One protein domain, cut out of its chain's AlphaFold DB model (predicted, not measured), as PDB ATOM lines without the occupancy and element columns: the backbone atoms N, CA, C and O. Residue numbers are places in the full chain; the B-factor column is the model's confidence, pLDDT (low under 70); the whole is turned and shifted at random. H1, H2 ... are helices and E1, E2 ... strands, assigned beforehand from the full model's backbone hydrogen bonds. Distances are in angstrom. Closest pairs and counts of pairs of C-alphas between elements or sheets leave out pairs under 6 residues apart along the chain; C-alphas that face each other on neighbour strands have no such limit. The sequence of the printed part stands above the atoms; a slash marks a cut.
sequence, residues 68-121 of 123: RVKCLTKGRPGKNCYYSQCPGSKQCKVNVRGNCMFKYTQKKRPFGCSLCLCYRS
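Overview. This is residues 68 to 121 of the 123 residues of an uncharacterized protein of Fusarium coffeatum (UniProt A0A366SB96). A twisted two-stranded ribbon of the longer strands E1 and E4 has a short hairpin, E2 and E3, packed on it, while the one-turn helix H1, just before the hairpin, packs on E1. Two long loops, residues 76 to 87 and 103 to 115, gather toward the end away from the hairpin's turn at residues 95 to 99. The printed part has 54 residues, with one named helix and four named strands in the order E1, H1, E2, E3, E4; both sheets, E1 - E4 and E2 - E3, are antiparallel. The class is mostly strand, though under half of the residues are in named elements. The whole is compact, with a radius of gyration of the C-alphas of 10.3 A and spans of 26 by 21 by 17 A.

Along the chain. E1 is residues 70 to 75, 16.7 A long, from C-alpha 70 at (-18.879, -1.241, 34.693). H1 is residues 88 to 91, E2 92 to 94 and E3 100 to 102. E4 is residues 116 to 121, 14.4 A long, to C-alpha 121 at (-21.060, -5.850, 32.619).

Arrangement. E1 and E4 are antiparallel at 142 degrees, with N 74 and O 117 within hydrogen-bond range at 2.8 A. The closest C-alphas of E1 and H1, Leu 72 and Gly 88, are 4.1 A apart. The hairpin E2 and E3 has N 93 and O 101 within hydrogen-bond range at 2.8 A. The closest C-alphas of E3 and E4, Met 101 and Cys 118, are 5.3 A apart. H1 is too short for an O i to N i+4 pair; its one O i to N i+3 pair is within range.

Size, cuts and confidence. The C-alphas farthest apart, of Arg 68 and Gly 78, are 29.5 A apart. The printed part has no cut. The links E1 to H1 and E3 to E4 are long. Mean pLDDT of the printed part is 89.0, and no printed residue is under 70.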
ATOM      1  N   ARG A  68     -17.683   4.469  31.336       74.00
ATOM      2  CA  ARG A  68     -18.908   3.700  31.052       74.00
ATOM      3  C   ARG A  68     -18.747   2.192  31.270       74.00
ATOM      4  O   ARG A  68     -19.748   1.484  31.393       74.00
ATOM      5  N   VAL A  69     -17.519   1.672  31.332       82.62
ATOM      6  CA  VAL A  69     -17.260   0.244  31.561       82.62
ATOM      7  C   VAL A  69     -17.466  -0.092  33.039       82.62
ATOM      8  O   VAL A  69     -16.594   0.111  33.881       82.62
ATOM      9  N   LYS A  70     -18.623  -0.677  33.361       87.88
ATOM     10  CA  LYS A  70     -18.879  -1.241  34.693       87.88
ATOM     11  C   LYS A  70     -18.249  -2.627  34.807       87.88
ATOM     12  O   LYS A  70     -18.661  -3.565  34.123       87.88
ATOM     13  N   CYS A  71     -17.271  -2.766  35.697       90.31
ATOM     14  CA  CYS A  71     -16.697  -4.061  36.049       90.31
ATOM     15  C   CYS A  71     -17.423  -4.677  37.246       90.31
ATOM     16  O   CYS A  71     -17.609  -4.033  38.277       90.31
ATOM     17  N   LEU A  72     -17.788  -5.950  37.115       91.50
ATOM     18  CA  LEU A  72     -18.419  -6.748  38.159       91.50
ATOM     19  C   LEU A  72     -17.616  -8.028  38.407       91.50
ATOM     20  O   LEU A  72     -16.712  -8.383  37.652       91.50
ATOM     21  N   THR A  73     -17.942  -8.725  39.487       92.94
ATOM     22  CA  THR A  73     -17.389 -10.041  39.829       92.94
ATOM     23  C   THR A  73     -18.363 -11.132  39.428       92.94
ATOM     24  O   THR A  73     -19.558 -10.972  39.646       92.94
ATOM     25  N   LYS A  74     -17.863 -12.255  38.911       91.62
ATOM     26  CA  LYS A  74     -18.623 -13.483  38.632       91.62
ATOM     27  C   LYS A  74     -17.895 -14.696  39.209       91.62
ATOM     28  O   LYS A  74     -16.673 -14.675  39.325       91.62
ATOM     29  N   GLY A  75     -18.620 -15.757  39.557       91.44
ATOM     30  CA  GLY A  75     -18.025 -17.060  39.884       91.44
ATOM     31  C   GLY A  75     -17.154 -17.607  38.753       91.44
ATOM     32  O   GLY A  75     -17.521 -17.521  37.578       91.44
ATOM     33  N   ARG A  76     -15.995 -18.178  39.101       88.75
ATOM     34  CA  ARG A  76     -15.260 -19.052  38.177       88.75
ATOM     35  C   ARG A  76     -16.137 -20.257  37.806       88.75
ATOM     36  O   ARG A  76     -16.980 -20.652  38.608       88.75
ATOM     37  N   PRO A  77     -15.929 -20.879  36.633       87.69
ATOM     38  CA  PRO A  77     -16.621 -22.118  36.284       87.69
ATOM     39  C   PRO A  77     -16.492 -23.155  37.409       87.69
ATOM     40  O   PRO A  77     -15.387 -23.417  37.885       87.69
ATOM     41  N   GLY A  78     -17.627 -23.680  37.878       87.75
ATOM     42  CA  GLY A  78     -17.685 -24.648  38.980       87.75
ATOM     43  C   GLY A  78     -17.387 -24.086  40.377       87.75
ATOM     44  O   GLY A  78     -17.189 -24.863  41.307       87.75
ATOM     45  N   LYS A  79     -17.319 -22.759  40.556       88.88
ATOM     46  CA  LYS A  79     -17.039 -22.120  41.851       88.88
ATOM     47  C   LYS A  79     -18.031 -21.000  42.143       88.88
ATOM     48  O   LYS A  79     -18.350 -20.186  41.279       88.88
ATOM     49  N   ASN A  80     -18.440 -20.901  43.404       86.00
ATOM     50  CA  ASN A  80     -19.320 -19.832  43.862       86.00
ATOM     51  C   ASN A  80     -18.494 -18.614  44.288       86.00
ATOM     52  O   ASN A  80     -17.590 -18.718  45.116       86.00
ATOM     53  N   CYS A  81     -18.806 -17.457  43.703       89.56
ATOM     54  CA  CYS A  81     -18.253 -16.181  44.138       89.56
ATOM     55  C   CYS A  81     -19.134 -15.603  45.248       89.56
ATOM     56  O   CYS A  81     -20.331 -15.405  45.053       89.56
ATOM     57  N   TYR A  82     -18.538 -15.302  46.401       87.31
ATOM     58  CA  TYR A  82     -19.230 -14.645  47.505       87.31
ATOM     59  C   TYR A  82     -19.279 -13.134  47.260       87.31
ATOM     60  O   TYR A  82     -18.403 -12.398  47.708       87.31
ATOM     61  N   TYR A  83     -20.294 -12.661  46.533       85.12
ATOM     62  CA  TYR A  83     -20.410 -11.246  46.141       85.12
ATOM     63  C   TYR A  83     -20.478 -10.270  47.318       85.12
ATOM     64  O   TYR A  83     -19.993  -9.148  47.203       85.12
ATOM     65  N   SER A  84     -21.028 -10.698  48.457       86.12
ATOM     66  CA  SER A  84     -21.059  -9.906  49.691       86.12
ATOM     67  C   SER A  84     -19.657  -9.598  50.227       86.12
ATOM     68  O   SER A  84     -19.417  -8.507  50.733       86.12
ATOM     69  N   GLN A  85     -18.722 -10.540  50.072       84.81
ATOM     70  CA  GLN A  85     -17.323 -10.411  50.496       84.81
ATOM     71  C   GLN A  85     -16.424  -9.885  49.368       84.81
ATOM     72  O   GLN A  85     -15.365  -9.312  49.618       84.81
ATOM     73  N   CYS A  86     -16.861 -10.052  48.116       89.31
ATOM     74  CA  CYS A  86     -16.145  -9.639  46.920       89.31
ATOM     75  C   CYS A  86     -16.997  -8.750  46.000       89.31
ATOM     76  O   CYS A  86     -17.367  -9.172  44.904       89.31
ATOM     77  N   PRO A  87     -17.326  -7.513  46.407       89.81
ATOM     78  CA  PRO A  87     -18.098  -6.607  45.568       89.81
ATOM     79  C   PRO A  87     -17.270  -6.137  44.365       89.81
ATOM     80  O   PRO A  87     -16.254  -5.452  44.515       89.81
ATOM     81  N   GLY A  88     -17.722  -6.471  43.155       88.88
ATOM     82  CA  GLY A  88     -16.969  -6.210  41.926       88.88
ATOM     83  C   GLY A  88     -16.611  -4.748  41.671       88.88
ATOM     84  O   GLY A  88     -15.492  -4.482  41.251       88.88
ATOM     85  N   SER A  89     -17.475  -3.796  42.031       85.56
ATOM     86  CA  SER A  89     -17.189  -2.359  41.879       85.56
ATOM     87  C   SER A  89     -16.013  -1.860  42.729       85.56
ATOM     88  O   SER A  89     -15.404  -0.852  42.388       85.56
ATOM     89  N   LYS A  90     -15.675  -2.557  43.823       88.38
ATOM     90  CA  LYS A  90     -14.535  -2.218  44.698       88.38
ATOM     91  C   LYS A  90     -13.296  -3.063  44.404       88.38
ATOM     92  O   LYS A  90     -12.179  -2.646  44.698       88.38
ATOM     93  N   GLN A  91     -13.493  -4.268  43.868       92.00
ATOM     94  CA  GLN A  91     -12.432  -5.258  43.671       92.00
ATOM     95  C   GLN A  91     -11.905  -5.305  42.235       92.00
ATOM     96  O   GLN A  91     -10.788  -5.779  42.023       92.00
ATOM     97  N   CYS A  92     -12.668  -4.810  41.259       93.00
ATOM     98  CA  CYS A  92     -12.308  -4.811  39.848       93.00
ATOM     99  C   CYS A  92     -12.009  -3.397  39.336       93.00
ATOM    100  O   CYS A  92     -12.671  -2.435  39.710       93.00
ATOM    101  N   LYS A  93     -11.028  -3.291  38.440       91.81
ATOM    102  CA  LYS A  93     -10.668  -2.084  37.696       91.81
ATOM    103  C   LYS A  93     -10.569  -2.388  36.204       91.81
ATOM    104  O   LYS A  93     -10.308  -3.527  35.812       91.81
ATOM    105  N   VAL A  94     -10.750  -1.363  35.385       91.56
ATOM    106  CA  VAL A  94     -10.497  -1.429  33.943       91.56
ATOM    107  C   VAL A  94      -9.006  -1.193  33.713       91.56
ATOM    108  O   VAL A  94      -8.431  -0.276  34.293       91.56
ATOM    109  N   ASN A  95      -8.355  -2.029  32.908       90.06
ATOM    110  CA  ASN A  95      -6.966  -1.800  32.512       90.06
ATOM    111  C   ASN A  95      -6.864  -0.843  31.315       90.06
ATOM    112  O   ASN A  95      -7.867  -0.479  30.701       90.06
ATOM    113  N   VAL A  96      -5.637  -0.500  30.912       85.88
ATOM    114  CA  VAL A  96      -5.411   0.385  29.757       85.88
ATOM    115  C   VAL A  96      -6.023  -0.141  28.449       85.88
ATOM    116  O   VAL A  96      -6.430   0.640  27.591       85.88
ATOM    117  N   ARG A  97      -6.188  -1.466  28.337       86.88
ATOM    118  CA  ARG A  97      -6.797  -2.164  27.193       86.88
ATOM    119  C   ARG A  97      -8.330  -2.248  27.248       86.88
ATOM    120  O   ARG A  97      -8.922  -2.817  26.341       86.88
ATOM    121  N   GLY A  98      -8.981  -1.737  28.296       86.25
ATOM    122  CA  GLY A  98     -10.441  -1.801  28.449       86.25
ATOM    123  C   GLY A  98     -10.988  -3.103  29.057       86.25
ATOM    124  O   GLY A  98     -12.201  -3.299  29.092       86.25
ATOM    125  N   ASN A  99     -10.126  -3.990  29.560       90.69
ATOM    126  CA  ASN A  99     -10.510  -5.248  30.202       90.69
ATOM    127  C   ASN A  99     -10.686  -5.081  31.714       90.69
ATOM    128  O   ASN A  99      -9.877  -4.431  32.377       90.69
ATOM    129  N   CYS A 100     -11.696  -5.749  32.272       92.19
ATOM    130  CA  CYS A 100     -11.908  -5.815  33.713       92.19
ATOM    131  C   CYS A 100     -10.941  -6.808  34.364       92.19
ATOM    132  O   CYS A 100     -10.949  -7.998  34.058       92.19
ATOM    133  N   MET A 101     -10.138  -6.326  35.306       93.25
ATOM    134  CA  MET A 101      -9.204  -7.123  36.097       93.25
ATOM    135  C   MET A 101      -9.314  -6.774  37.575       93.25
ATOM    136  O   MET A 101      -9.867  -5.742  37.936       93.25
ATOM    137  N   PHE A 102      -8.783  -7.620  38.451       94.12
ATOM    138  CA  PHE A 102      -8.749  -7.292  39.873       94.12
ATOM    139  C   PHE A 102      -7.806  -6.115  40.144       94.12
ATOM    140  O   PHE A 102      -6.698  -6.071  39.613       94.12
ATOM    141  N   LYS A 103      -8.231  -5.200  41.018       92.12
ATOM    142  CA  LYS A 103      -7.415  -4.081  41.503       92.12
ATOM    143  C   LYS A 103      -6.209  -4.577  42.302       92.12
ATOM    144  O   LYS A 103      -5.108  -4.074  42.112       92.12
ATOM    145  N   TYR A 104      -6.427  -5.578  43.155       90.88
ATOM    146  CA  TYR A 104      -5.415  -6.147  44.043       90.88
ATOM    147  C   TYR A 104      -4.901  -7.506  43.545       90.88
ATOM    148  O   TYR A 104      -5.620  -8.290  42.905       90.88
ATOM    149  N   THR A 105      -3.652  -7.826  43.880       90.69
ATOM    150  CA  THR A 105      -3.059  -9.154  43.650       90.69
ATOM    151  C   THR A 105      -3.767 -10.219  44.490       90.69
ATOM    152  O   THR A 105      -4.405  -9.904  45.489       90.69
ATOM    153  N   GLN A 106      -3.672 -11.496  44.106       88.75
ATOM    154  CA  GLN A 106      -4.419 -12.583  44.760       88.75
ATOM    155  C   GLN A 106      -4.193 -12.664  46.280       88.75
ATOM    156  O   GLN A 106      -5.137 -12.963  47.001       88.75
ATOM    157  N   LYS A 107      -2.980 -12.350  46.758       88.56
ATOM    158  CA  LYS A 107      -2.625 -12.365  48.189       88.56
ATOM    159  C   LYS A 107      -3.318 -11.266  49.002       88.56
ATOM    160  O   LYS A 107      -3.611 -11.478  50.167       88.56
ATOM    161  N   LYS A 108      -3.580 -10.106  48.389       89.75
ATOM    162  CA  LYS A 108      -4.210  -8.939  49.038       89.75
ATOM    163  C   LYS A 108      -5.741  -8.939  48.913       89.75
ATOM    164  O   LYS A 108      -6.392  -7.999  49.355       89.75
ATOM    165  N   ARG A 109      -6.330  -9.945  48.256       89.19
ATOM    166  CA  ARG A 109      -7.783 -10.014  48.059       89.19
ATOM    167  C   ARG A 109      -8.475 -10.538  49.319       89.19
ATOM    168  O   ARG A 109      -7.942 -11.452  49.946       89.19
ATOM    169  N   PRO A 110      -9.682 -10.038  49.635       88.12
ATOM    170  CA  PRO A 110     -10.517 -10.611  50.681       88.12
ATOM    171  C   PRO A 110     -10.738 -12.113  50.490       88.12
ATOM    172  O   PRO A 110     -10.734 -12.630  49.362       88.12
ATOM    173  N   PHE A 111     -10.991 -12.809  51.595       85.12
ATOM    174  CA  PHE A 111     -11.427 -14.197  51.545       85.12
ATOM    175  C   PHE A 111     -12.675 -14.333  50.649       85.12
ATOM    176  O   PHE A 111     -13.512 -13.438  50.572       85.12
ATOM    177  N   GLY A 112     -12.752 -15.414  49.870       83.62
ATOM    178  CA  GLY A 112     -13.831 -15.630  48.898       83.62
ATOM    179  C   GLY A 112     -13.653 -14.940  47.535       83.62
ATOM    180  O   GLY A 112     -14.189 -15.440  46.546       83.62
ATOM    181  N   CYS A 113     -12.832 -13.886  47.413       89.62
ATOM    182  CA  CYS A 113     -12.548 -13.253  46.112       89.62
ATOM    183  C   CYS A 113     -11.694 -14.117  45.171       89.62
ATOM    184  O   CYS A 113     -11.699 -13.910  43.955       89.62
ATOM    185  N   SER A 114     -10.936 -15.081  45.698       87.81
ATOM    186  CA  SER A 114     -10.087 -15.979  44.896       87.81
ATOM    187  C   SER A 114     -10.896 -16.869  43.941       87.81
ATOM    188  O   SER A 114     -10.405 -17.263  42.878       87.81
ATOM    189  N   LEU A 115     -12.153 -17.142  44.293       90.50
ATOM    190  CA  LEU A 115     -13.102 -17.936  43.514       90.50
ATOM    191  C   LEU A 115     -13.850 -17.101  42.463       90.50
ATOM    192  O   LEU A 115     -14.593 -17.655  41.651       90.50
ATOM    193  N   CYS A 116     -13.634 -15.785  42.455       92.81
ATOM    194  CA  CYS A 116     -14.276 -14.841  41.554       92.81
ATOM    195  C   CYS A 116     -13.384 -14.497  40.342       92.81
ATOM    196  O   CYS A 116     -12.159 -14.668  40.351       92.81
ATOM    197  N   LEU A 117     -14.015 -13.963  39.300       93.50
ATOM    198  CA  LEU A 117     -13.416 -13.330  38.126       93.50
ATOM    199  C   LEU A 117     -14.008 -11.937  37.954       93.50
ATOM    200  O   LEU A 117     -15.204 -11.754  38.159       93.50
ATOM    201  N   CYS A 118     -13.187 -10.982  37.532       93.88
ATOM    202  CA  CYS A 118     -13.682  -9.693  37.071       93.88
ATOM    203  C   CYS A 118     -14.166  -9.825  35.628       93.88
ATOM    204  O   CYS A 118     -13.466 -10.382  34.786       93.88
ATOM    205  N   TYR A 119     -15.355  -9.313  35.346       91.56
ATOM    206  CA  TYR A 119     -15.932  -9.297  34.012       91.56
ATOM    207  C   TYR A 119     -16.553  -7.934  33.728       91.56
ATOM    208  O   TYR A 119     -16.911  -7.183  34.638       91.56
ATOM    209  N   ARG A 120     -16.664  -7.615  32.442       91.25
ATOM    210  CA  ARG A 120     -17.361  -6.421  31.983       91.25
ATOM    211  C   ARG A 120     -18.860  -6.683  31.994       91.25
ATOM    212  O   ARG A 120     -19.324  -7.605  31.328       91.25
ATOM    213  N   SER A 121     -19.607  -5.866  32.725       85.75
ATOM    214  CA  SER A 121     -21.060  -5.850  32.619       85.75
ATOM    215  C   SER A 121     -21.425  -5.153  31.313       85.75
ATOM    216  O   SER A 121     -21.116  -3.973  31.148       85.75
TER     217      SER A 121